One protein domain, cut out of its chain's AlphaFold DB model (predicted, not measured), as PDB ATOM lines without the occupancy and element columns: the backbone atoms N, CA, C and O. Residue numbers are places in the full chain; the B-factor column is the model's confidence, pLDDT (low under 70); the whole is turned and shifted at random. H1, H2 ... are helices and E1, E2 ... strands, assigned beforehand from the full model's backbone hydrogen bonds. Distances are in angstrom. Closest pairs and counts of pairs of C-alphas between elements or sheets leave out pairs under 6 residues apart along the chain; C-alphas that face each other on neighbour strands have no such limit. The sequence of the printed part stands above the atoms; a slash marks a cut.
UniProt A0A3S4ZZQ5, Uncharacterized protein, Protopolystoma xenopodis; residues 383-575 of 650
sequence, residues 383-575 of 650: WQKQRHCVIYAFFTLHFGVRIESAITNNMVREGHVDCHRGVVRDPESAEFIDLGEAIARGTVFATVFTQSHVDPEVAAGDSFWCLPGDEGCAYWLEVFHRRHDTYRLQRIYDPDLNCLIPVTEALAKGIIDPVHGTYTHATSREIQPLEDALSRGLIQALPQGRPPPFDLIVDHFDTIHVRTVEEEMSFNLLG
ATOM      1  N   TRP A 383     184.502 196.874 208.725       64.50
ATOM      2  CA  TRP A 383     184.855 196.626 210.135       64.50
ATOM      3  C   TRP A 383     186.328 196.289 210.391       64.50
ATOM      4  O   TRP A 383     186.808 196.514 211.501       64.50
ATOM      5  N   GLN A 384     187.057 195.791 209.388       65.19
ATOM      6  CA  GLN A 384     188.516 195.685 209.425       65.19
ATOM      7  C   GLN A 384     189.113 196.510 208.288       65.19
ATOM      8  O   GLN A 384     188.642 196.481 207.150       65.19
ATOM      9  N   LYS A 385     190.144 197.269 208.641       76.94
ATOM     10  CA  LYS A 385     190.801 198.286 207.830       76.94
ATOM     11  C   LYS A 385     192.292 198.211 208.137       76.94
ATOM     12  O   LYS A 385     192.640 198.051 209.302       76.94
ATOM     13  N   GLN A 386     193.132 198.331 207.118       90.12
ATOM     14  CA  GLN A 386     194.564 198.581 207.269       90.12
ATOM     15  C   GLN A 386     194.910 199.806 206.426       90.12
ATOM     16  O   GLN A 386     194.579 199.839 205.239       90.12
ATOM     17  N   ARG A 387     195.531 200.821 207.033       91.75
ATOM     18  CA  ARG A 387     196.078 201.981 206.320       91.75
ATOM     19  C   ARG A 387     197.591 201.991 206.381       91.75
ATOM     20  O   ARG A 387     198.185 201.988 207.458       91.75
ATOM     21  N   HIS A 388     198.187 202.175 205.219       94.69
ATOM     22  CA  HIS A 388     199.604 202.423 205.062       94.69
ATOM     23  C   HIS A 388     199.762 203.831 204.490       94.69
ATOM     24  O   HIS A 388     199.237 204.128 203.417       94.69
ATOM     25  N   CYS A 389     200.409 204.722 205.237       95.19
ATOM     26  CA  CYS A 389     200.692 206.084 204.796       95.19
ATOM     27  C   CYS A 389     202.159 206.200 204.396       95.19
ATOM     28  O   CYS A 389     203.041 205.790 205.147       95.19
ATOM     29  N   VAL A 390     202.416 206.783 203.230       95.94
ATOM     30  CA  VAL A 390     203.756 207.044 202.714       95.94
ATOM     31  C   VAL A 390     203.879 208.529 202.452       95.94
ATOM     32  O   VAL A 390     203.265 209.051 201.524       95.94
ATOM     33  N   ILE A 391     204.669 209.217 203.269       95.12
ATOM     34  CA  ILE A 391     204.965 210.635 203.051       95.12
ATOM     35  C   ILE A 391     206.221 210.770 202.192       95.12
ATOM     36  O   ILE A 391     207.147 209.974 202.339       95.12
ATOM     37  N   TYR A 392     206.256 211.767 201.308       93.44
ATOM     38  CA  TYR A 392     207.382 211.973 200.382       93.44
ATOM     39  C   TYR A 392     207.859 213.428 200.285       93.44
ATOM     40  O   TYR A 392     209.040 213.686 200.048       93.44
ATOM     41  N   ALA A 393     206.975 214.398 200.522       92.00
ATOM     42  CA  ALA A 393     207.307 215.817 200.444       92.00
ATOM     43  C   ALA A 393     206.496 216.657 201.445       92.00
ATOM     44  O   ALA A 393     205.528 216.194 202.048       92.00
ATOM     45  N   PHE A 394     206.912 217.903 201.644       89.38
ATOM     46  CA  PHE A 394     206.326 218.853 202.590       89.38
ATOM     47  C   PHE A 394     206.390 220.279 202.023       89.38
ATOM     48  O   PHE A 394     207.258 220.607 201.208       89.38
ATOM     49  N   PHE A 395     205.475 221.148 202.448       87.06
ATOM     50  CA  PHE A 395     205.484 222.559 202.056       87.06
ATOM     51  C   PHE A 395     206.405 223.376 202.964       87.06
ATOM     52  O   PHE A 395     206.077 223.622 204.117       87.06
ATOM     53  N   THR A 396     207.518 223.879 202.437       82.38
ATOM     54  CA  THR A 396     208.390 224.836 203.139       82.38
ATOM     55  C   THR A 396     207.989 226.271 202.804       82.38
ATOM     56  O   THR A 396     207.750 226.581 201.638       82.38
ATOM     57  N   LEU A 397     207.991 227.189 203.777       81.06
ATOM     58  CA  LEU A 397     207.975 228.626 203.479       81.06
ATOM     59  C   LEU A 397     209.391 229.125 203.166       81.06
ATOM     60  O   LEU A 397     210.244 229.198 204.048       81.06
ATOM     61  N   HIS A 398     209.624 229.544 201.924       81.06
ATOM     62  CA  HIS A 398     210.874 230.164 201.485       81.06
ATOM     63  C   HIS A 398     210.581 231.585 200.985       81.06
ATOM     64  O   HIS A 398     209.837 231.779 200.026       81.06
ATOM     65  N   PHE A 399     211.098 232.598 201.691       84.06
ATOM     66  CA  PHE A 399     210.756 234.021 201.494       84.06
ATOM     67  C   PHE A 399     209.238 234.322 201.445       84.06
ATOM     68  O   PHE A 399     208.794 235.225 200.743       84.06
ATOM     69  N   GLY A 400     208.433 233.564 202.199       81.56
ATOM     70  CA  GLY A 400     206.969 233.704 202.240       81.56
ATOM     71  C   GLY A 400     206.216 233.006 201.100       81.56
ATOM     72  O   GLY A 400     204.988 233.017 201.095       81.56
ATOM     73  N   VAL A 401     206.919 232.363 200.164       84.81
ATOM     74  CA  VAL A 401     206.326 231.477 199.155       84.81
ATOM     75  C   VAL A 401     206.295 230.053 199.710       84.81
ATOM     76  O   VAL A 401     207.315 229.569 200.201       84.81
ATOM     77  N   ARG A 402     205.151 229.365 199.618       82.94
ATOM     78  CA  ARG A 402     205.080 227.918 199.879       82.94
ATOM     79  C   ARG A 402     205.720 227.170 198.709       82.94
ATOM     80  O   ARG A 402     205.201 227.209 197.596       82.94
ATOM     81  N   ILE A 403     206.841 226.507 198.972       88.00
ATOM     82  CA  ILE A 403     207.584 225.676 198.023       88.00
ATOM     83  C   ILE A 403     207.493 224.222 198.477       88.00
ATOM     84  O   ILE A 403     207.674 223.901 199.648       88.00
ATOM     85  N   GLU A 404     207.206 223.343 197.529       90.38
ATOM     86  CA  GLU A 404     207.268 221.898 197.699       90.38
ATOM     87  C   GLU A 404     208.724 221.435 197.841       90.38
ATOM     88  O   GLU A 404     209.563 221.747 196.998       90.38
ATOM     89  N   SER A 405     209.020 220.700 198.911       89.12
ATOM     90  CA  SER A 405     210.345 220.152 199.192       89.12
ATOM     91  C   SER A 405     210.236 218.657 199.468       89.12
ATOM     92  O   SER A 405     209.426 218.237 200.293       89.12
ATOM     93  N   ALA A 406     211.060 217.850 198.801       91.56
ATOM     94  CA  ALA A 406     211.147 216.414 199.056       91.56
ATOM     95  C   ALA A 406     211.813 216.141 200.415       91.56
ATOM     96  O   ALA A 406     212.716 216.875 200.831       91.56
ATOM     97  N   ILE A 407     211.367 215.098 201.118       92.25
ATOM     98  CA  ILE A 407     211.941 214.711 202.413       92.25
ATOM     99  C   ILE A 407     213.335 214.116 202.178       92.25
ATOM    100  O   ILE A 407     213.538 213.319 201.269       92.25
ATOM    101  N   THR A 408     214.308 214.491 203.007       91.75
ATOM    102  CA  THR A 408     215.684 213.966 202.940       91.75
ATOM    103  C   THR A 408     216.014 213.141 204.175       91.75
ATOM    104  O   THR A 408     215.467 213.375 205.257       91.75
ATOM    105  N   ASN A 409     216.982 212.230 204.064       90.81
ATOM    106  CA  ASN A 409     217.485 211.463 205.207       90.81
ATOM    107  C   ASN A 409     217.992 212.361 206.345       90.81
ATOM    108  O   ASN A 409     217.869 212.004 207.518       90.81
ATOM    109  N   ASN A 410     218.537 213.538 206.025       90.19
ATOM    110  CA  ASN A 410     218.963 214.497 207.039       90.19
ATOM    111  C   ASN A 410     217.778 215.014 207.874       90.19
ATOM    112  O   ASN A 410     217.883 215.094 209.093       90.19
ATOM    113  N   MET A 411     216.626 215.277 207.253       89.44
ATOM    114  CA  MET A 411     215.439 215.744 207.978       89.44
ATOM    115  C   MET A 411     214.827 214.693 208.905       89.44
ATOM    116  O   MET A 411     214.331 215.036 209.979       89.44
ATOM    117  N   VAL A 412     214.874 213.418 208.509       91.06
ATOM    118  CA  VAL A 412     214.441 212.307 209.371       91.06
ATOM    119  C   VAL A 412     215.376 212.191 210.582       91.06
ATOM    120  O   VAL A 412     214.912 212.074 211.711       91.06
ATOM    121  N   ARG A 413     216.694 212.327 210.376       89.31
ATOM    122  CA  ARG A 413     217.706 212.310 211.453       89.31
ATOM    123  C   ARG A 413     217.628 213.516 212.393       89.31
ATOM    124  O   ARG A 413     217.872 213.365 213.584       89.31
ATOM    125  N   GLU A 414     217.276 214.691 211.876       88.88
ATOM    126  CA  GLU A 414     217.006 215.899 212.670       88.88
ATOM    127  C   GLU A 414     215.647 215.860 213.396       88.88
ATOM    128  O   GLU A 414     215.363 216.740 214.210       88.88
ATOM    129  N   GLY A 415     214.806 214.851 213.135       88.44
ATOM    130  CA  GLY A 415     213.526 214.667 213.815       88.44
ATOM    131  C   GLY A 415     212.426 215.637 213.374       88.44
ATOM    132  O   GLY A 415     211.521 215.912 214.158       88.44
ATOM    133  N   HIS A 416     212.462 216.157 212.138       89.31
ATOM    134  CA  HIS A 416     211.314 216.899 211.579       89.31
ATOM    135  C   HIS A 416     210.141 215.969 211.228       89.31
ATOM    136  O   HIS A 416     209.010 216.427 211.092       89.31
ATOM    137  N   VAL A 417     210.402 214.666 211.112       90.94
ATOM    138  CA  VAL A 417     209.414 213.597 210.934       90.94
ATOM    139  C   VAL A 417     209.696 212.508 211.965       90.94
ATOM    140  O   VAL A 417     210.829 212.046 212.075       90.94
ATOM    141  N   ASP A 418     208.662 212.061 212.675       90.62
ATOM    142  CA  ASP A 418     208.708 210.919 213.588       90.62
ATOM    143  C   ASP A 418     207.624 209.914 213.175       90.62
ATOM    144  O   ASP A 418     206.458 210.018 213.560       90.62
ATOM    145  N   CYS A 419     208.015 208.930 212.361       88.56
ATOM    146  CA  CYS A 419     207.125 207.875 211.870       88.56
ATOM    147  C   CYS A 419     206.665 206.893 212.962       88.56
ATOM    148  O   CYS A 419     205.653 206.224 212.778       88.56
ATOM    149  N   HIS A 420     207.363 206.820 214.103       88.00
ATOM    150  CA  HIS A 420     207.000 205.929 215.211       88.00
ATOM    151  C   HIS A 420     205.901 206.541 216.086       88.00
ATOM    152  O   HIS A 420     205.048 205.823 216.604       88.00
ATOM    153  N   ARG A 421     205.915 207.869 216.254       88.75
ATOM    154  CA  ARG A 421     204.848 208.623 216.930       88.75
ATOM    155  C   ARG A 421     203.781 209.157 215.977       88.75
ATOM    156  O   ARG A 421     202.769 209.655 216.451       88.75
ATOM    157  N   GLY A 422     204.001 209.056 214.667       89.88
ATOM    158  CA  GLY A 422     203.077 209.524 213.637       89.88
ATOM    159  C   GLY A 422     202.922 211.041 213.584       89.88
ATOM    160  O   GLY A 422     201.857 211.523 213.205       89.88
ATOM    161  N   VAL A 423     203.963 211.794 213.958       92.56
ATOM    162  CA  VAL A 423     203.943 213.265 213.980       92.56
ATOM    163  C   VAL A 423     204.947 213.860 212.999       92.56
ATOM    164  O   VAL A 423     206.045 213.336 212.801       92.56
ATOM    165  N   VAL A 424     204.584 215.000 212.419       92.94
ATOM    166  CA  VAL A 424     205.455 215.811 211.563       92.94
ATOM    167  C   VAL A 424     205.554 217.209 212.154       92.94
ATOM    168  O   VAL A 424     204.603 217.730 212.740       92.94
ATOM    169  N   ARG A 425     206.728 217.821 212.031       90.94
ATOM    170  CA  ARG A 425     206.954 219.202 212.428       90.94
ATOM    171  C   ARG A 425     206.387 220.140 211.368       90.94
ATOM    172  O   ARG A 425     206.844 220.133 210.228       90.94
ATOM    173  N   ASP A 426     205.415 220.958 211.748       89.19
ATOM    174  CA  ASP A 426     204.864 221.996 210.882       89.19
ATOM    175  C   ASP A 426     205.916 223.099 210.646       89.19
ATOM    176  O   ASP A 426     206.365 223.718 211.613       89.19
ATOM    177  N   PRO A 427     206.324 223.385 209.398       81.62
ATOM    178  CA  PRO A 427     207.320 224.413 209.115       81.62
ATOM    179  C   PRO A 427     206.805 225.853 209.286       81.62
ATOM    180  O   PRO A 427     207.626 226.769 209.267       81.62
ATOM    181  N   GLU A 428     205.496 226.087 209.464       83.50
ATOM    182  CA  GLU A 428     204.960 227.433 209.735       83.50
ATOM    183  C   GLU A 428     204.950 227.779 211.239       83.50
ATOM    184  O   GLU A 428     205.381 228.871 211.614       83.50
ATOM    185  N   SER A 429     204.510 226.864 212.112       86.00
ATOM    186  CA  SER A 429     204.521 227.052 213.580       86.00
ATOM    187  C   SER A 429     205.779 226.532 214.292       86.00
ATOM    188  O   SER A 429     206.040 226.917 215.432       86.00
ATOM    189  N   ALA A 430     206.554 225.661 213.640       84.81
ATOM    190  CA  ALA A 430     207.628 224.839 214.209       84.81
ATOM    191  C   ALA A 430     207.193 223.824 215.295       84.81
ATOM    192  O   ALA A 430     208.070 223.162 215.869       84.81
ATOM    193  N   GLU A 431     205.885 223.677 215.552       91.38
ATOM    194  CA  GLU A 431     205.292 222.685 216.462       91.38
ATOM    195  C   GLU A 431     205.176 221.298 215.800       91.38
ATOM    196  O   GLU A 431     205.271 221.159 214.582       91.38
ATOM    197  N   PHE A 432     204.966 220.251 216.603       92.62
ATOM    198  CA  PHE A 432     204.663 218.906 216.101       92.62
ATOM    199  C   PHE A 432     203.152 218.697 216.022       92.62
ATOM    200  O   PHE A 432     202.459 218.877 217.023       92.62
ATOM    201  N   ILE A 433     202.668 218.273 214.856       93.06
ATOM    202  CA  ILE A 433     201.266 217.933 214.589       93.06
ATOM    203  C   ILE A 433     201.144 216.468 214.156       93.06
ATOM    204  O   ILE A 433     202.066 215.914 213.551       93.06
ATOM    205  N   ASP A 434     200.013 215.835 214.461       93.38
ATOM    206  CA  ASP A 434     199.709 214.477 213.999       93.38
ATOM    207  C   ASP A 434     199.641 214.423 212.468       93.38
ATOM    208  O   ASP A 434     199.096 215.320 211.820       93.38
ATOM    209  N   LEU A 435     200.173 213.357 211.867       92.69
ATOM    210  CA  LEU A 435     200.297 213.230 210.413       92.69
ATOM    211  C   LEU A 435     198.939 213.301 209.697       92.69
ATOM    212  O   LEU A 435     198.829 213.914 208.637       92.69
ATOM    213  N   GLY A 436     197.892 212.735 210.299       92.12
ATOM    214  CA  GLY A 436     196.524 212.845 209.796       92.12
ATOM    215  C   GLY A 436     196.026 214.291 209.704       92.12
ATOM    216  O   GLY A 436     195.389 214.672 208.720       92.12
ATOM    217  N   GLU A 437     196.389 215.130 210.680       92.06
ATOM    218  CA  GLU A 437     196.120 216.565 210.632       92.06
ATOM    219  C   GLU A 437     197.051 217.290 209.643       92.06
ATOM    220  O   GLU A 437     196.590 218.173 208.925       92.06
ATOM    221  N   ALA A 438     198.328 216.912 209.539       92.62
ATOM    222  CA  ALA A 438     199.266 217.506 208.581       92.62
ATOM    223  C   ALA A 438     198.834 217.296 207.116       92.62
ATOM    224  O   ALA A 438     198.910 218.215 206.297       92.62
ATOM    225  N   ILE A 439     198.310 216.107 206.802       92.62
ATOM    226  CA  ILE A 439     197.704 215.786 205.504       92.62
ATOM    227  C   ILE A 439     196.408 216.592 205.314       92.62
ATOM    228  O   ILE A 439     196.243 217.255 204.292       92.62
ATOM    229  N   ALA A 440     195.513 216.621 206.310       89.75
ATOM    230  CA  ALA A 440     194.250 217.366 206.225       89.75
ATOM    231  C   ALA A 440     194.431 218.900 206.124       89.75
ATOM    232  O   ALA A 440     193.614 219.578 205.499       89.75
ATOM    233  N   ARG A 441     195.503 219.453 206.706       89.25
ATOM    234  CA  ARG A 441     195.929 220.858 206.558       89.25
ATOM    235  C   ARG A 441     196.660 221.130 205.236       89.25
ATOM    236  O   ARG A 441     196.843 222.296 204.887       89.25
ATOM    237  N   GLY A 442     197.101 220.089 204.529       88.31
ATOM    238  CA  GLY A 442     197.928 220.208 203.332       88.31
ATOM    239  C   GLY A 442     199.298 220.834 203.609       88.31
ATOM    240  O   GLY A 442     199.733 221.686 202.840       88.31
ATOM    241  N   THR A 443     199.963 220.466 204.711       89.38
ATOM    242  CA  THR A 443     201.382 220.803 204.962       89.38
ATOM    243  C   THR A 443     202.336 219.677 204.556       89.38
ATOM    244  O   THR A 443     203.502 219.946 204.261       89.38
ATOM    245  N   VAL A 444     201.841 218.438 204.479       92.56
ATOM    246  CA  VAL A 444     202.578 217.236 204.056       92.56
ATOM    247  C   VAL A 444     201.901 216.615 202.837       92.56
ATOM    248  O   VAL A 444     200.673 216.553 202.778       92.56
ATOM    249  N   PHE A 445     202.706 216.143 201.886       93.69
ATOM    250  CA  PHE A 445     202.265 215.353 200.742       93.69
ATOM    251  C   PHE A 445     202.457 213.857 201.011       93.69
ATOM    252  O   PHE A 445     203.513 213.435 201.502       93.69
ATOM    253  N   ALA A 446     201.428 213.066 200.704       94.94
ATOM    254  CA  ALA A 446     201.365 211.663 201.091       94.94
ATOM    255  C   ALA A 446     200.530 210.802 200.137       94.94
ATOM    256  O   ALA A 446     199.460 211.206 199.687       94.94
ATOM    257  N   THR A 447     200.960 209.561 199.941       95.06
ATOM    258  CA  THR A 447     200.135 208.482 199.392       95.06
ATOM    259  C   THR A 447     199.554 207.681 200.562       95.06
ATOM    260  O   THR A 447     200.304 207.251 201.438       95.06
ATOM    261  N   VAL A 448     198.241 207.439 200.611       94.44
ATOM    262  CA  VAL A 448     197.630 206.524 201.597       94.44
ATOM    263  C   VAL A 448     196.977 205.351 200.878       94.44
ATOM    264  O   VAL A 448     196.000 205.517 200.150       94.44
ATOM    265  N   PHE A 449     197.497 204.148 201.115       94.50
ATOM    266  CA  PHE A 449     196.868 202.899 200.700       94.50
ATOM    267  C   PHE A 449     195.960 202.407 201.830       94.50
ATOM    268  O   PHE A 449     196.432 202.179 202.945       94.50
ATOM    269  N   THR A 450     194.669 202.219 201.556       92.56
ATOM    270  CA  THR A 450     193.716 201.662 202.526       92.56
ATOM    271  C   THR A 450     193.108 200.359 201.998       92.56
ATOM    272  O   THR A 450     192.299 200.373 201.066       92.56
ATOM    273  N   GLN A 451     193.448 199.232 202.631       91.50
ATOM    274  CA  GLN A 451     192.726 197.962 202.491       91.50
ATOM    275  C   GLN A 451     191.554 197.931 203.475       91.50
ATOM    276  O   GLN A 451     191.667 198.385 204.614       91.50
ATOM    277  N   SER A 452     190.418 197.381 203.048       88.12
ATOM    278  CA  SER A 452     189.202 197.313 203.860       88.12
ATOM    279  C   SER A 452     188.380 196.060 203.559       88.12
ATOM    280  O   SER A 452     188.271 195.674 202.399       88.12
ATOM    281  N   HIS A 453     187.804 195.425 204.581       84.94
ATOM    282  CA  HIS A 453     186.897 194.285 204.407       84.94
ATOM    283  C   HIS A 453     185.448 194.771 204.257       84.94
ATOM    284  O   HIS A 453     184.961 195.551 205.076       84.94
ATOM    285  N   VAL A 454     184.758 194.289 203.224       78.44
ATOM    286  CA  VAL A 454     183.341 194.537 202.928       78.44
ATOM    287  C   VAL A 454     182.547 193.273 203.256       78.44
ATOM    288  O   VAL A 454     183.009 192.164 202.992       78.44
ATOM    289  N   ASP A 455     181.362 193.402 203.851       70.62
ATOM    290  CA  ASP A 455     180.546 192.225 204.157       70.62
ATOM    291  C   ASP A 455     180.028 191.551 202.868       70.62
ATOM    292  O   ASP A 455     179.487 192.233 201.988       70.62
ATOM    293  N   PRO A 456     180.139 190.213 202.739       63.75
ATOM    294  CA  PRO A 456     179.847 189.509 201.489       63.75
ATOM    295  C   PRO A 456     178.373 189.595 201.068       63.75
ATOM    296  O   PRO A 456     178.080 189.537 199.877       63.75
ATOM    297  N   GLU A 457     177.443 189.802 202.006       62.56
ATOM    298  CA  GLU A 457     176.026 190.052 201.693       62.56
ATOM    299  C   GLU A 457     175.819 191.380 200.940       62.56
ATOM    300  O   GLU A 457     174.954 191.472 200.069       62.56
ATOM    301  N   VAL A 458     176.644 192.396 201.227       62.06
ATOM    302  CA  VAL A 458     176.626 193.691 200.525       62.06
ATOM    303  C   VAL A 458     177.324 193.563 199.169       62.06
ATOM    304  O   VAL A 458     176.783 194.012 198.159       62.06
ATOM    305  N   ALA A 459     178.478 192.891 199.126       56.94
ATOM    306  CA  ALA A 459     179.232 192.662 197.893       56.94
ATOM    307  C   ALA A 459     178.457 191.821 196.855       56.94
ATOM    308  O   ALA A 459     178.535 192.094 195.660       56.94
ATOM    309  N   ALA A 460     177.673 190.831 197.297       52.84
ATOM    310  CA  ALA A 460     176.851 190.000 196.415       52.84
ATOM    311  C   ALA A 460     175.593 190.718 195.889       52.84
ATOM    312  O   ALA A 460     175.115 190.398 194.800       52.84
ATOM    313  N   GLY A 461     175.042 191.669 196.652       50.41
ATOM    314  CA  GLY A 461     173.866 192.450 196.255       50.41
ATOM    315  C   GLY A 461     174.181 193.615 195.311       50.41
ATOM    316  O   GLY A 461     173.330 193.997 194.508       50.41
ATOM    317  N   ASP A 462     175.394 194.164 195.392       52.41
ATOM    318  CA  ASP A 462     175.853 195.298 194.592       52.41
ATOM    319  C   ASP A 462     177.281 195.033 194.078       52.41
ATOM    320  O   ASP A 462     178.286 195.383 194.701       52.41
ATOM    321  N   SER A 463     177.343 194.395 192.902       51.53
ATOM    322  CA  SER A 463     178.560 193.958 192.186       51.53
ATOM    323  C   SER A 463     179.569 195.088 191.905       51.53
ATOM    324  O   SER A 463     180.696 194.853 191.474       51.53
ATOM    325  N   PHE A 464     179.204 196.342 192.186       55.09
ATOM    326  CA  PHE A 464     180.142 197.451 192.173       55.09
ATOM    327  C   PHE A 464     181.279 197.297 193.200       55.09
ATOM    328  O   PHE A 464     182.363 197.814 192.931       55.09
ATOM    329  N   TRP A 465     181.091 196.633 194.354       55.75
ATOM    330  CA  TRP A 465     182.008 196.748 195.513       55.75
ATOM    331  C   TRP A 465     183.186 195.767 195.585       55.75
ATOM    332  O   TRP A 465     184.241 196.166 196.082       55.75
ATOM    333  N   CYS A 466     183.071 194.558 195.038       56.94
ATOM    334  CA  CYS A 466     184.167 193.581 194.966       56.94
ATOM    335  C   CYS A 466     184.234 192.990 193.556       56.94
ATOM    336  O   CYS A 466     183.196 192.643 192.993       56.94
ATOM    337  N   LEU A 467     185.434 192.866 192.983       63.41
ATOM    338  CA  LEU A 467     185.607 192.171 191.709       63.41
ATOM    339  C   LEU A 467     185.775 190.659 191.941       63.41
ATOM    340  O   LEU A 467     186.218 190.249 193.016       63.41
ATOM    341  N   PRO A 468     185.451 189.803 190.952       57.53
ATOM    342  CA  PRO A 468     185.702 188.369 191.058       57.53
ATOM    343  C   PRO A 468     187.203 188.091 191.245       57.53
ATOM    344  O   PRO A 468     187.984 188.276 190.314       57.53
ATOM    345  N   GLY A 469     187.594 187.664 192.449       61.62
ATOM    346  CA  GLY A 469     188.992 187.438 192.848       61.62
ATOM    347  C   GLY A 469     189.450 188.270 194.054       61.62
ATOM    348  O   GLY A 469     190.396 187.874 194.732       61.62
ATOM    349  N   ASP A 470     188.755 189.363 194.385       66.06
ATOM    350  CA  ASP A 470     188.949 190.044 195.668       66.06
ATOM    351  C   ASP A 470     188.154 189.305 196.763       66.06
ATOM    352  O   ASP A 470     186.943 189.106 196.643       66.06
ATOM    353  N   GLU A 471     188.819 188.899 197.849       69.38
ATOM    354  CA  GLU A 471     188.260 188.069 198.933       69.38
ATOM    355  C   GLU A 471     187.351 188.875 199.884       69.38
ATOM    356  O   GLU A 471     187.625 189.017 201.073       69.38
ATOM    357  N   GLY A 472     186.307 189.513 199.349       77.31
ATOM    358  CA  GLY A 472     185.486 190.481 200.091       77.31
ATOM    359  C   GLY A 472     186.228 191.776 200.453       77.31
ATOM    360  O   GLY A 472     185.694 192.618 201.172       77.31
ATOM    361  N   CYS A 473     187.456 191.962 199.965       84.44
ATOM    362  CA  CYS A 473     188.241 193.169 200.196       84.44
ATOM    363  C   CYS A 473     187.912 194.274 199.177       84.44
ATOM    364  O   CYS A 473     187.559 194.014 198.028       84.44
ATOM    365  N   ALA A 474     188.072 195.525 199.605       87.19
ATOM    366  CA  ALA A 474     188.054 196.715 198.767       87.19
ATOM    367  C   ALA A 474     189.278 197.589 199.079       87.19
ATOM    368  O   ALA A 474     189.616 197.818 200.247       87.19
ATOM    369  N   TYR A 475     189.921 198.087 198.024       90.94
ATOM    370  CA  TYR A 475     191.227 198.740 198.079       90.94
ATOM    371  C   TYR A 475     191.163 200.174 197.555       90.94
ATOM    372  O   TYR A 475     190.604 200.434 196.487       90.94
ATOM    373  N   TRP A 476     191.765 201.097 198.297       92.25
ATOM    374  CA  TRP A 476     191.752 202.528 198.005       92.25
ATOM    375  C   TRP A 476     193.171 203.087 198.001       92.25
ATOM    376  O   TRP A 476     194.006 202.675 198.805       92.25
ATOM    377  N   LEU A 477     193.414 204.044 197.113       94.12
ATOM    378  CA  LEU A 477     194.647 204.809 197.011       94.12
ATOM    379  C   LEU A 477     194.269 206.294 197.039       94.12
ATOM    380  O   LEU A 477     193.679 206.815 196.094       94.12
ATOM    381  N   GLU A 478     194.543 206.952 198.157       93.88
ATOM    382  CA  GLU A 478     194.289 208.375 198.374       93.88
ATOM    383  C   GLU A 478     195.605 209.129 198.116       93.88
ATOM    384  O   GLU A 478     196.576 208.953 198.854       93.88
ATOM    385  N   VAL A 479     195.665 209.928 197.046       93.88
ATOM    386  CA  VAL A 479     196.849 210.722 196.683       93.88
ATOM    387  C   VAL A 479     196.665 212.141 197.204       93.88
ATOM    388  O   VAL A 479     195.864 212.904 196.666       93.88
ATOM    389  N   PHE A 480     197.396 212.503 198.257       92.62
ATOM    390  CA  PHE A 480     197.404 213.838 198.850       92.62
ATOM    391  C   PHE A 480     198.583 214.637 198.305       92.62
ATOM    392  O   PHE A 480     199.611 214.787 198.964       92.62
ATOM    393  N   HIS A 481     198.419 215.154 197.089       87.94
ATOM    394  CA  HIS A 481     199.373 216.058 196.454       87.94
ATOM    395  C   HIS A 481     198.767 217.478 196.360       87.94
ATOM    396  O   HIS A 481     197.977 217.892 197.210       87.94
ATOM    397  N   ARG A 482     199.096 218.269 195.325       81.31
ATOM    398  CA  ARG A 482     198.477 219.593 195.059       81.31
ATOM    399  C   ARG A 482     196.963 219.520 194.802       81.31
ATOM    400  O   ARG A 482     196.278 220.543 194.802       81.31
ATOM    401  N   ARG A 483     196.455 218.312 194.565       83.75
ATOM    402  CA  ARG A 483     195.051 217.908 194.626       83.75
ATOM    403  C   ARG A 483     194.974 216.677 195.524       83.75
ATOM    404  O   ARG A 483     195.937 215.916 195.589       83.75
ATOM    405  N   HIS A 484     193.843 216.502 196.202       89.88
ATOM    406  CA  HIS A 484     193.503 215.217 196.795       89.88
ATOM    407  C   HIS A 484     192.696 214.426 195.766       89.88
ATOM    408  O   HIS A 484     191.527 214.739 195.532       89.88
ATOM    409  N   ASP A 485     193.330 213.428 195.160       91.31
ATOM    410  CA  ASP A 485     192.707 212.538 194.187       91.31
ATOM    411  C   ASP A 485     192.525 211.150 194.828       91.31
ATOM    412  O   ASP A 485     193.485 210.452 195.159       91.31
ATOM    413  N   THR A 486     191.268 210.761 195.067       92.31
ATOM    414  CA  THR A 486     190.912 209.450 195.628       92.31
ATOM    415  C   THR A 486     190.670 208.449 194.502       92.31
ATOM    416  O   THR A 486     189.820 208.669 193.636       92.31
ATOM    417  N   TYR A 487     191.340 207.301 194.551       93.31
ATOM    418  CA  TYR A 487     191.147 206.193 193.620       93.31
ATOM    419  C   TYR A 487     190.695 204.935 194.358       93.31
ATOM    420  O   TYR A 487     191.186 204.618 195.440       93.31
ATOM    421  N   ARG A 488     189.788 204.171 193.748       91.12
ATOM    422  CA  ARG A 488     189.479 202.800 194.162       91.12
ATOM    423  C   ARG A 488     190.124 201.831 193.183       91.12
ATOM    424  O   ARG A 488     189.796 201.847 191.996       91.12
ATOM    425  N   LEU A 489     191.045 201.013 193.678       92.56
ATOM    426  CA  LEU A 489     191.804 200.073 192.859       92.56
ATOM    427  C   LEU A 489     190.891 198.943 192.366       92.56
ATOM    428  O   LEU A 489     189.958 198.540 193.061       92.56
ATOM    429  N   GLN A 490     191.147 198.465 191.149       90.06
ATOM    430  CA  GLN A 490     190.411 197.368 190.522       90.06
ATOM    431  C   GLN A 490     191.329 196.190 190.209       90.06
ATOM    432  O   GLN A 490     191.068 195.069 190.629       90.06
ATOM    433  N   ARG A 491     192.382 196.432 189.424       93.38
ATOM    434  CA  ARG A 491     193.310 195.399 188.951       93.38
ATOM    435  C   ARG A 491     194.694 195.985 188.758       93.38
ATOM    436  O   ARG A 491     194.829 197.186 188.543       93.38
ATOM    437  N   ILE A 492     195.708 195.139 188.801       95.75
ATOM    438  CA  ILE A 492     197.112 195.517 188.641       95.75
ATOM    439  C   ILE A 492     197.707 194.668 187.528       95.75
ATOM    440  O   ILE A 492     197.339 193.506 187.364       95.75
ATOM    441  N   TYR A 493     198.579 195.262 186.727       95.69
ATOM    442  CA  TYR A 493     199.277 194.565 185.664       95.69
ATOM    443  C   TYR A 493     200.367 193.672 186.260       95.69
ATOM    444  O   TYR A 493     201.251 194.139 186.973       95.69
ATOM    445  N   ASP A 494     200.286 192.380 185.967       95.62
ATOM    446  CA  ASP A 494     201.345 191.412 186.208       95.62
ATOM    447  C   ASP A 494     202.151 191.262 184.908       95.62
ATOM    448  O   ASP A 494     201.591 190.812 183.900       95.62
ATOM    449  N   PRO A 495     203.441 191.640 184.889       90.44
ATOM    450  CA  PRO A 495     204.257 191.567 183.685       90.44
ATOM    451  C   PRO A 495     204.701 190.140 183.337       90.44
ATOM    452  O   PRO A 495     204.938 189.863 182.162       90.44
ATOM    453  N   ASP A 496     204.774 189.233 184.314       91.19
ATOM    454  CA  ASP A 496     205.199 187.846 184.099       91.19
ATOM    455  C   ASP A 496     204.037 186.999 183.544       91.19
ATOM    456  O   ASP A 496     204.258 186.069 182.767       91.19
ATOM    457  N   LEU A 497     202.789 187.359 183.878       90.81
ATOM    458  CA  LEU A 497     201.579 186.828 183.234       90.81
ATOM    459  C   LEU A 497     201.097 187.649 182.021       90.81
ATOM    460  O   LEU A 497     200.228 187.175 181.285       90.81
ATOM    461  N   ASN A 498     201.630 188.859 181.811       93.00
ATOM    462  CA  ASN A 498     201.178 189.834 180.807       93.00
ATOM    463  C   ASN A 498     199.650 190.066 180.862       93.00
ATOM    464  O   ASN A 498     198.944 190.003 179.850       93.00
ATOM    465  N   CYS A 499     199.102 190.254 182.068       94.19
ATOM    466  CA  CYS A 499     197.656 190.373 182.276       94.19
ATOM    467  C   CYS A 499     197.287 191.235 183.498       94.19
ATOM    468  O   CYS A 499     198.138 191.607 184.297       94.19
ATOM    469  N   LEU A 500     196.001 191.581 183.632       93.38
ATOM    470  CA  LEU A 500     195.473 192.352 184.765       93.38
ATOM    471  C   LEU A 500     194.899 191.413 185.840       93.38
ATOM    472  O   LEU A 500     193.799 190.882 185.658       93.38
ATOM    473  N   ILE A 501     195.621 191.257 186.951       93.31
ATOM    474  CA  ILE A 501     195.262 190.430 188.120       93.31
ATOM    475  C   ILE A 501     194.504 191.242 189.196       93.31
ATOM    476  O   ILE A 501     194.609 192.475 189.209       93.31
ATOM    477  N   PRO A 502     193.716 190.607 190.091       93.12
ATOM    478  CA  PRO A 502     193.078 191.284 191.227       93.12
ATOM    479  C   PRO A 502     194.101 191.792 192.257       93.12
ATOM    480  O   PRO A 502     195.273 191.402 192.259       93.12
ATOM    481  N   VAL A 503     193.661 192.681 193.153       93.38
ATOM    482  CA  VAL A 503     194.569 193.375 194.085       93.38
ATOM    483  C   VAL A 503     195.069 192.447 195.195       93.38
ATOM    484  O   VAL A 503     196.233 192.533 195.585       93.38
ATOM    485  N   THR A 504     194.235 191.500 195.628       92.06
ATOM    486  CA  THR A 504     194.612 190.375 196.501       92.06
ATOM    487  C   THR A 504     195.838 189.615 195.983       92.06
ATOM    488  O   THR A 504     196.810 189.415 196.712       92.06
ATOM    489  N   GLU A 505     195.821 189.226 194.707       92.19
ATOM    490  CA  GLU A 505     196.881 188.438 194.074       92.19
ATOM    491  C   GLU A 505     198.168 189.254 193.880       92.19
ATOM    492  O   GLU A 505     199.264 188.750 194.130       92.19
ATOM    493  N   ALA A 506     198.054 190.529 193.501       94.12
ATOM    494  CA  ALA A 506     199.207 191.413 193.325       94.12
ATOM    495  C   ALA A 506     199.954 191.687 194.644       94.12
ATOM    496  O   ALA A 506     201.184 191.743 194.651       94.12
ATOM    497  N   LEU A 507     199.221 191.805 195.758       93.56
ATOM    498  CA  LEU A 507     199.796 191.886 197.105       93.56
ATOM    499  C   LEU A 507     200.472 190.563 197.498       93.56
ATOM    500  O   LEU A 507     201.609 190.572 197.962       93.56
ATOM    501  N   ALA A 508     199.823 189.419 197.251       92.25
ATOM    502  CA  ALA A 508     200.391 188.098 197.541       92.25
ATOM    503  C   ALA A 508     201.666 187.786 196.726       92.25
ATOM    504  O   ALA A 508     202.542 187.064 197.203       92.25
ATOM    505  N   LYS A 509     201.790 188.351 195.519       92.62
ATOM    506  CA  LYS A 509     202.985 188.276 194.660       92.62
ATOM    507  C   LYS A 509     204.070 189.311 194.990       92.62
ATOM    508  O   LYS A 509     205.168 189.203 194.451       92.62
ATOM    509  N   GLY A 510     203.787 190.313 195.825       93.00
ATOM    510  CA  GLY A 510     204.702 191.435 196.079       93.00
ATOM    511  C   GLY A 510     204.869 192.400 194.894       93.00
ATOM    512  O   GLY A 510     205.843 193.146 194.845       93.00
ATOM    513  N   ILE A 511     203.932 192.395 193.938       95.06
ATOM    514  CA  ILE A 511     203.900 193.345 192.810       95.06
ATOM    515  C   ILE A 511     203.505 194.745 193.305       95.06
ATOM    516  O   ILE A 511     203.971 195.743 192.758       95.06
ATOM    517  N   ILE A 512     202.706 194.834 194.373       95.62
ATOM    518  CA  ILE A 512     202.538 196.057 195.168       95.62
ATOM    519  C   ILE A 512     203.064 195.826 196.582       95.62
ATOM    520  O   ILE A 512     202.695 194.850 197.235       95.62
ATOM    521  N   ASP A 513     203.843 196.788 197.070       95.50
ATOM    522  CA  ASP A 513     204.128 196.981 198.487       95.50
ATOM    523  C   ASP A 513     203.308 198.188 198.992       95.50
ATOM    524  O   ASP A 513     203.590 199.333 198.614       95.50
ATOM    525  N   PRO A 514     202.277 197.976 199.834       94.75
ATOM    526  CA  PRO A 514     201.464 199.069 200.350       94.75
ATOM    527  C   PRO A 514     202.172 199.847 201.470       94.75
ATOM    528  O   PRO A 514     201.848 201.013 201.673       94.75
ATOM    529  N   VAL A 515     203.144 199.243 202.168       94.31
ATOM    530  CA  VAL A 515     203.889 199.860 203.281       94.31
ATOM    531  C   VAL A 515     204.855 200.914 202.751       94.31
ATOM    532  O   VAL A 515     204.881 202.026 203.271       94.31
ATOM    533  N   HIS A 516     205.609 200.590 201.699       93.88
ATOM    534  CA  HIS A 516     206.524 201.521 201.028       93.88
ATOM    535  C   HIS A 516     205.846 202.319 199.900       93.88
ATOM    536  O   HIS A 516     206.419 203.284 199.383       93.88
ATOM    537  N   GLY A 517     204.610 201.954 199.533       93.69
ATOM    538  CA  GLY A 517     203.784 202.649 198.543       93.69
ATOM    539  C   GLY A 517     204.349 202.545 197.131       93.69
ATOM    540  O   GLY A 517     204.338 203.536 196.388       93.69
ATOM    541  N   THR A 518     204.881 201.374 196.782       95.12
ATOM    542  CA  THR A 518     205.569 201.103 195.516       95.12
ATOM    543  C   THR A 518     204.933 199.950 194.739       95.12
ATOM    544  O   THR A 518     204.324 199.038 195.296       95.12
ATOM    545  N   TYR A 519     205.097 200.005 193.423       95.75
ATOM    546  CA  TYR A 519     204.875 198.910 192.488       95.75
ATOM    547  C   TYR A 519     206.240 198.355 192.059       95.75
ATOM    548  O   TYR A 519     207.143 199.131 191.742       95.75
ATOM    549  N   THR A 520     206.391 197.033 192.028       94.00
ATOM    550  CA  THR A 520     207.614 196.351 191.577       94.00
ATOM    551  C   THR A 520     207.320 195.558 190.311       94.00
ATOM    552  O   THR A 520     206.575 194.577 190.333       94.00
ATOM    553  N   HIS A 521     207.940 195.944 189.197       88.81
ATOM    554  CA  HIS A 521     207.815 195.219 187.937       88.81
ATOM    555  C   HIS A 521     208.647 193.928 187.997       88.81
ATOM    556  O   HIS A 521     209.853 193.963 187.760       88.81
ATOM    557  N   ALA A 522     208.018 192.779 188.266       83.44
ATOM    558  CA  ALA A 522     208.700 191.503 188.538       83.44
ATOM    559  C   ALA A 522     209.856 191.164 187.564       83.44
ATOM    560  O   ALA A 522     210.966 190.856 188.006       83.44
ATOM    561  N   THR A 523     209.634 191.320 186.253       82.88
ATOM    562  CA  THR A 523     210.612 190.969 185.208       82.88
ATOM    563  C   THR A 523     211.844 191.887 185.133       82.88
ATOM    564  O   THR A 523     212.954 191.391 184.956       82.88
ATOM    565  N   SER A 524     211.683 193.215 185.247       86.12
ATOM    566  CA  SER A 524     212.797 194.184 185.196       86.12
ATOM    567  C   SER A 524     213.394 194.484 186.573       86.12
ATOM    568  O   SER A 524     214.517 194.971 186.655       86.12
ATOM    569  N   ARG A 525     212.644 194.196 187.646       86.88
ATOM    570  CA  ARG A 525     212.886 194.633 189.033       86.88
ATOM    571  C   ARG A 525     212.939 196.153 189.209       86.88
ATOM    572  O   ARG A 525     213.431 196.637 190.226       86.88
ATOM    573  N   GLU A 526     212.396 196.899 188.249       89.25
ATOM    574  CA  GLU A 526     212.181 198.336 188.385       89.25
ATOM    575  C   GLU A 526     211.099 198.577 189.450       89.25
ATOM    576  O   GLU A 526     209.998 198.019 189.378       89.25
ATOM    577  N   ILE A 527     211.431 199.392 190.449       92.38
ATOM    578  CA  ILE A 527     210.525 199.804 191.522       92.38
ATOM    579  C   ILE A 527     210.047 201.218 191.191       92.38
ATOM    580  O   ILE A 527     210.859 202.087 190.888       92.38
ATOM    581  N   GLN A 528     208.741 201.458 191.242       92.38
ATOM    582  CA  GLN A 528     208.115 202.745 190.921       92.38
ATOM    583  C   GLN A 528     207.152 203.161 192.046       92.38
ATOM    584  O   GLN A 528     206.558 202.291 192.689       92.38
ATOM    585  N   PRO A 529     206.929 204.463 192.293       93.75
ATOM    586  CA  PRO A 529     205.805 204.926 193.109       93.75
ATOM    587  C   PRO A 529     204.457 204.385 192.603       93.75
ATOM    588  O   PRO A 529     204.248 204.259 191.396       93.75
ATOM    589  N   LEU A 530     203.498 204.132 193.502       94.94
ATOM    590  CA  LEU A 530     202.129 203.770 193.095       94.94
ATOM    591  C   LEU A 530     201.442 204.868 192.264       94.94
ATOM    592  O   LEU A 530     200.629 204.558 191.398       94.94
ATOM    593  N   GLU A 531     201.791 206.134 192.499       93.00
ATOM    594  CA  GLU A 531     201.293 207.293 191.742       93.00
ATOM    595  C   GLU A 531     201.796 207.256 190.284       93.00
ATOM    596  O   GLU A 531     201.011 207.389 189.342       93.00
ATOM    597  N   ASP A 532     203.080 206.935 190.090       93.06
ATOM    598  CA  ASP A 532     203.695 206.682 188.784       93.06
ATOM    599  C   ASP A 532     203.053 205.485 188.077       93.06
ATOM    600  O   ASP A 532     202.621 205.606 186.932       93.06
ATOM    601  N   ALA A 533     202.948 204.338 188.754       94.94
ATOM    602  CA  ALA A 533     202.391 203.112 188.184       94.94
ATOM    603  C   ALA A 533     200.909 203.272 187.787       94.94
ATOM    604  O   ALA A 533     200.479 202.748 186.756       94.94
ATOM    605  N   LEU A 534     200.140 204.060 188.548       94.75
ATOM    606  CA  LEU A 534     198.794 204.498 188.182       94.75
ATOM    607  C   LEU A 534     198.809 205.395 186.934       94.75
ATOM    608  O   LEU A 534     198.055 205.140 185.996       94.75
ATOM    609  N   SER A 535     199.692 206.401 186.873       92.88
ATOM    610  CA  SER A 535     199.801 207.304 185.713       92.88
ATOM    611  C   SER A 535     200.209 206.586 184.416       92.88
ATOM    612  O   SER A 535     199.732 206.932 183.335       92.88
ATOM    613  N   ARG A 536     201.039 205.538 184.533       93.94
ATOM    614  CA  ARG A 536     201.494 204.666 183.435       93.94
ATOM    615  C   ARG A 536     200.452 203.608 183.034       93.94
ATOM    616  O   ARG A 536     200.679 202.875 182.076       93.94
ATOM    617  N   GLY A 537     199.325 203.503 183.747       93.06
ATOM    618  CA  GLY A 537     198.270 202.514 183.485       93.06
ATOM    619  C   GLY A 537     198.597 201.081 183.927       93.06
ATOM    620  O   GLY A 537     197.843 200.165 183.604       93.06
ATOM    621  N   LEU A 538     199.681 200.879 184.686       95.19
ATOM    622  CA  LEU A 538     200.039 199.588 185.294       95.19
ATOM    623  C   LEU A 538     199.077 199.215 186.434       95.19
ATOM    624  O   LEU A 538     198.940 198.046 186.784       95.19
ATOM    625  N   ILE A 539     198.377 200.203 186.996       96.31
ATOM    626  CA  ILE A 539     197.311 200.016 187.978       96.31
ATOM    627  C   ILE A 539     196.002 200.517 187.366       96.31
ATOM    628  O   ILE A 539     195.856 201.700 187.065       96.31
ATOM    629  N   GLN A 540     195.022 199.628 187.212       94.75
ATOM    630  CA  GLN A 540     193.659 200.000 186.849       94.75
ATOM    631  C   GLN A 540     192.888 200.398 188.113       94.75
ATOM    632  O   GLN A 540     192.687 199.582 189.017       94.75
ATOM    633  N   ALA A 541     192.398 201.636 188.152       94.12
ATOM    634  CA  ALA A 541     191.590 202.162 189.247       94.12
ATOM    635  C   ALA A 541     190.462 203.074 188.739       94.12
ATOM    636  O   ALA A 541     190.556 203.663 187.663       94.12
ATOM    637  N   LEU A 542     189.400 203.214 189.537       90.69
ATOM    638  CA  LEU A 542     188.327 204.183 189.308       90.69
ATOM    639  C   LEU A 542     188.575 205.445 190.149       90.69
ATOM    640  O   LEU A 542     188.690 205.315 191.371       90.69
ATOM    641  N   PRO A 543     188.599 206.655 189.560       90.75
ATOM    642  CA  PRO A 543     188.596 207.891 190.337       90.75
ATOM    643  C   PRO A 543     187.263 208.043 191.083       90.75
ATOM    644  O   PRO A 543     186.190 207.775 190.539       90.75
ATOM    645  N   GLN A 544     187.326 208.469 192.340       85.44
ATOM    646  CA  GLN A 544     186.193 208.554 193.258       85.44
ATOM    647  C   GLN A 544     186.047 209.996 193.750       85.44
ATOM    648  O   GLN A 544     186.891 210.516 194.467       85.44
ATOM    649  N   GLY A 545     184.934 210.652 193.405       71.56
ATOM    650  CA  GLY A 545     184.641 212.034 193.824       71.56
ATOM    651  C   GLY A 545     184.255 212.199 195.303       71.56
ATOM    652  O   GLY A 545     183.663 213.213 195.675       71.56
ATOM    653  N   ARG A 546     184.510 211.185 196.135       72.94
ATOM    654  CA  ARG A 546     184.326 211.184 197.589       72.94
ATOM    655  C   ARG A 546     185.486 210.400 198.217       72.94
ATOM    656  O   ARG A 546     185.830 209.355 197.663       72.94
ATOM    657  N   PRO A 547     186.031 210.844 199.363       66.00
ATOM    658  CA  PRO A 547     186.963 210.029 200.133       66.00
ATOM    659  C   PRO A 547     186.289 208.718 200.582       66.00
ATOM    660  O   PRO A 547     185.051 208.656 200.651       66.00
ATOM    661  N   PRO A 548     187.072 207.680 200.923       72.88
ATOM    662  CA  PRO A 548     186.538 206.486 201.574       72.88
ATOM    663  C   PRO A 548     185.911 206.842 202.946       72.88
ATOM    664  O   PRO A 548     186.095 207.962 203.430       72.88
ATOM    665  N   PRO A 549     185.145 205.939 203.595       71.31
ATOM    666  CA  PRO A 549     184.367 206.242 204.809       71.31
ATOM    667  C   PRO A 549     185.236 206.306 206.083       71.31
ATOM    668  O   PRO A 549     184.942 205.667 207.089       71.31
ATOM    669  N   PHE A 550     186.335 207.056 206.012       79.94
ATOM    670  CA  PHE A 550     187.490 206.997 206.895       79.94
ATOM    671  C   PHE A 550     188.041 208.402 207.138       79.94
ATOM    672  O   PHE A 550     188.397 209.104 206.192       79.94
ATOM    673  N   ASP A 551     188.146 208.810 208.397       81.06
ATOM    674  CA  ASP A 551     188.628 210.146 208.753       81.06
ATOM    675  C   ASP A 551     190.155 210.116 208.930       81.06
ATOM    676  O   ASP A 551     190.692 209.225 209.582       81.06
ATOM    677  N   LEU A 552     190.874 211.067 208.332       82.94
ATOM    678  CA  LEU A 552     192.329 211.194 208.483       82.94
ATOM    679  C   LEU A 552     192.730 211.624 209.900       82.94
ATOM    680  O   LEU A 552     193.819 211.287 210.345       82.94
ATOM    681  N   ILE A 553     191.869 212.369 210.597       80.38
ATOM    682  CA  ILE A 553     192.154 212.958 211.912       80.38
ATOM    683  C   ILE A 553     191.757 211.995 213.044       80.38
ATOM    684  O   ILE A 553     192.354 212.027 214.119       80.38
ATOM    685  N   VAL A 554     190.756 211.133 212.821       78.56
ATOM    686  CA  VAL A 554     190.254 210.184 213.837       78.56
ATOM    687  C   VAL A 554     190.831 208.775 213.665       78.56
ATOM    688  O   VAL A 554     191.101 208.110 214.668       78.56
ATOM    689  N   ASP A 555     191.055 208.315 212.429       81.56
ATOM    690  CA  ASP A 555     191.626 206.991 212.175       81.56
ATOM    691  C   ASP A 555     193.151 207.075 212.024       81.56
ATOM    692  O   ASP A 555     193.659 207.633 211.051       81.56
ATOM    693  N   HIS A 556     193.876 206.439 212.944       83.12
ATOM    694  CA  HIS A 556     195.325 206.272 212.846       83.12
ATOM    695  C   HIS A 556     195.739 205.432 211.623       83.12
ATOM    696  O   HIS A 556     194.938 204.702 211.032       83.12
ATOM    697  N   PHE A 557     197.017 205.539 211.259       91.00
ATOM    698  CA  PHE A 557     197.662 204.681 210.267       91.00
ATOM    699  C   PHE A 557     198.297 203.465 210.957       91.00
ATOM    700  O   PHE A 557     198.881 203.609 212.031       91.00
ATOM    701  N   ASP A 558     198.204 202.282 210.345       92.38
ATOM    702  CA  ASP A 558     198.830 201.051 210.847       92.38
ATOM    703  C   ASP A 558     200.344 201.050 210.592       92.38
ATOM    704  O   ASP A 558     201.118 200.569 211.420       92.38
ATOM    705  N   THR A 559     200.776 201.621 209.462       94.19
ATOM    706  CA  THR A 559     202.191 201.905 209.175       94.19
ATOM    707  C   THR A 559     202.365 203.293 208.569       94.19
ATOM    708  O   THR A 559     201.532 203.751 207.784       94.19
ATOM    709  N   ILE A 560     203.492 203.933 208.884       94.69
ATOM    710  CA  ILE A 560     203.912 205.209 208.299       94.69
ATOM    711  C   ILE A 560     205.323 205.018 207.737       94.69
ATOM    712  O   ILE A 560     206.271 204.870 208.510       94.69
ATOM    713  N   HIS A 561     205.463 205.018 206.411       95.00
ATOM    714  CA  HIS A 561     206.761 205.101 205.739       95.00
ATOM    715  C   HIS A 561     207.089 206.547 205.366       95.00
ATOM    716  O   HIS A 561     206.208 207.384 205.150       95.00
ATOM    717  N   VAL A 562     208.383 206.834 205.284       94.69
ATOM    718  CA  VAL A 562     208.934 208.136 204.917       94.69
ATOM    719  C   VAL A 562     209.817 207.911 203.703       94.69
ATOM    720  O   VAL A 562     210.982 207.559 203.850       94.69
ATOM    721  N   ARG A 563     209.260 208.096 202.504       92.62
ATOM    722  CA  ARG A 563     210.033 208.011 201.267       92.62
ATOM    723  C   ARG A 563     210.955 209.217 201.199       92.62
ATOM    724  O   ARG A 563     210.500 210.350 201.055       92.62
ATOM    725  N   THR A 564     212.249 208.967 201.316       92.69
ATOM    726  CA  THR A 564     213.265 210.008 201.174       92.69
ATOM    727  C   THR A 564     213.696 210.175 199.714       92.69
ATOM    728  O   THR A 564     213.644 209.233 198.924       92.69
ATOM    729  N   VAL A 565     214.162 211.365 199.331       89.94
ATOM    730  CA  VAL A 565     214.631 211.624 197.957       89.94
ATOM    731  C   VAL A 565     215.870 210.785 197.605       89.94
ATOM    732  O   VAL A 565     216.133 210.506 196.439       89.94
ATOM    733  N   GLU A 566     216.627 210.324 198.609       87.94
ATOM    734  CA  GLU A 566     217.732 209.382 198.416       87.94
ATOM    735  C   GLU A 566     217.242 207.939 198.121       87.94
ATOM    736  O   GLU A 566     217.864 207.232 197.322       87.94
ATOM    737  N   GLU A 567     216.098 207.509 198.673       80.25
ATOM    738  CA  GLU A 567     215.405 206.280 198.227       80.25
ATOM    739  C   GLU A 567     214.869 206.441 196.797       80.25
ATOM    740  O   GLU A 567     215.002 205.538 195.974       80.25
ATOM    741  N   GLU A 568     214.324 207.611 196.465       69.88
ATOM    742  CA  GLU A 568     213.761 207.890 195.142       69.88
ATOM    743  C   GLU A 568     214.821 207.875 194.024       69.88
ATOM    744  O   GLU A 568     214.593 207.317 192.947       69.88
ATOM    745  N   MET A 569     216.032 208.377 194.289       62.44
ATOM    746  CA  MET A 569     217.176 208.182 193.382       62.44
ATOM    747  C   MET A 569     217.559 206.702 193.231       62.44
ATOM    748  O   MET A 569     217.980 206.286 192.151       62.44
ATOM    749  N   SER A 570     217.383 205.893 194.280       60.16
ATOM    750  CA  SER A 570     217.701 204.460 194.257       60.16
ATOM    751  C   SER A 570     216.734 203.666 193.369       60.16
ATOM    752  O   SER A 570     217.168 202.749 192.676       60.16
ATOM    753  N   PHE A 571     215.455 204.055 193.312       59.53
ATOM    754  CA  PHE A 571     214.480 203.489 192.370       59.53
ATOM    755  C   PHE A 571     214.881 203.747 190.908       59.53
ATOM    756  O   PHE A 571     214.921 202.822 190.097       59.53
ATOM    757  N   ASN A 572     215.263 204.986 190.587       51.56
ATOM    758  CA  ASN A 572     215.644 205.388 189.229       51.56
ATOM    759  C   ASN A 572     216.943 204.717 188.733       51.56
ATOM    760  O   ASN A 572     217.080 204.444 187.541       51.56
ATOM    761  N   LEU A 573     217.886 204.412 189.630       50.41
ATOM    762  CA  LEU A 573     219.152 203.754 189.275       50.41
ATOM    763  C   LEU A 573     218.985 202.292 188.827       50.41
ATOM    764  O   LEU A 573     219.817 201.803 188.065       50.41
ATOM    765  N   LEU A 574     217.915 201.606 189.243       46.41
ATOM    766  CA  LEU A 574     217.638 200.215 188.850       46.41
ATOM    767  C   LEU A 574     217.035 200.084 187.438       46.41
ATOM    768  O   LEU A 574     217.043 198.992 186.876       46.41
ATOM    769  N   GLY A 575     216.547 201.179 186.842       38.31
ATOM    770  CA  GLY A 575     216.001 201.189 185.478       38.31
ATOM    771  C   GLY A 575     217.059 201.180 184.362       38.31
ATOM    772  O   GLY A 575     216.728 200.936 183.200       38.31
TER     773      GLY A 575
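What this domain is: This is residues 383 to 575 of the 650 residues of an uncharacterized protein of Protopolystoma xenopodis (UniProt A0A3S4ZZQ5). One long, twisted sheet runs through the domain, with E1, E5, E6 and E7 side by side in its body, the hairpin of E1 and E2 toward one end and H3 toward the other. Over one face lie H2 and the small hairpin of E3 and E4; over the other lie H4, H5 and the small hairpin of E9 and E10, with H6 packing on E10. The 193 printed residues hold six named helices and twelve named strands, in the order E1 E2 H1 E3 E4 H2 E5 H3 E6 E7 E8 H4 E9 E10 H5 E11 E12 H6, and the class is mixed, helices and strands. The large sheet is branched and mixed, antiparallel but for the parallel pair E1 and E12. The whole is compact, with a radius of gyration of the C-alphas of 17.3 A and spans of 53 by 39 by 27 A.

How they stand to each other: E1, residues 385 to 398, forms a hairpin with E2, residues 401 to 406, N 396 and O 403 being 2.8 A apart. H1, residues 409 to 413, is not on the branched sheet. E3, residues 423 to 425, and E4, residues 432 to 434, form a hairpin, with N 424 and O 433 2.9 A apart. H2, residues 435 to 440, is on the branched sheet at a height of 8.2 A, over E5, residues 444 to 453, and across the strands at 80 degrees to E5 on the local plane; their closest C-alphas are those of Ala 438 and Val 444, 5.6 A. E5 is antiparallel to E1, with N 390 and O 447 2.8 A apart. H3, residues 456 to 461, is not on the sheet. E6, residues 473 to 480, E7, residues 484 to 494, and E8, residues 499 to 502, form a meander, each strand the antiparallel neighbour of the one before. N 448 of E5 and O 478 of E6 are 2.9 A apart, N 477 of E6 and O 487 of E7 2.8 A, and N 494 of E7 and O 499 of E8 2.8 A. E7 bends by 70 degrees at residue 490. H4, residues 503 to 508, is on the sheet; its closest C-alpha pair with E7 is Val 503 and Arg 491, 5.7 A. E9, residues 518 to 521, and E10, residues 526 to 529, form a hairpin, with N 519 and O 528 2.8 A apart. H5, residues 530 to 535, is on the branched sheet too. E11, residues 539 to 543, lies on the other side of E7 from E6 and E8, with N 542 and O 488 2.8 A apart. E12, residues 559 to 562, is parallel to E1, with N 561 and O 389 2.8 A apart. H6, residues 565 to 573, only grazes the sheet with residues 565 to 568; its closest C-alpha pair with E10 is Phe 571 and Ile 527, 5.5 A. In all six helices every O i to N i+4 pair is within hydrogen-bond range.

Where its parts are: E1 starts at C-alpha 385 (190.801, 198.286, 207.830) and measures 38.2 A from first to last C-alpha. E5 measures 27.8 A, E6 22.6 A, E7 27.2 A and E2 15.8 A. E7 ends at C-alpha 494 (201.345, 191.412, 186.208). H6, 12.6 A long, ends at C-alpha 573 (219.152, 203.754, 189.275).

The domain as a whole: The two C-alphas farthest apart are those of Phe 399 and Glu 457, 56.0 A. The printed part has no cut. The links from H3 to E6 and from E11 to E12 are long. The mean pLDDT of the printed part is 85.4; residues 383 to 384, 456 to 471, 547 and 568 to 575 are under 70.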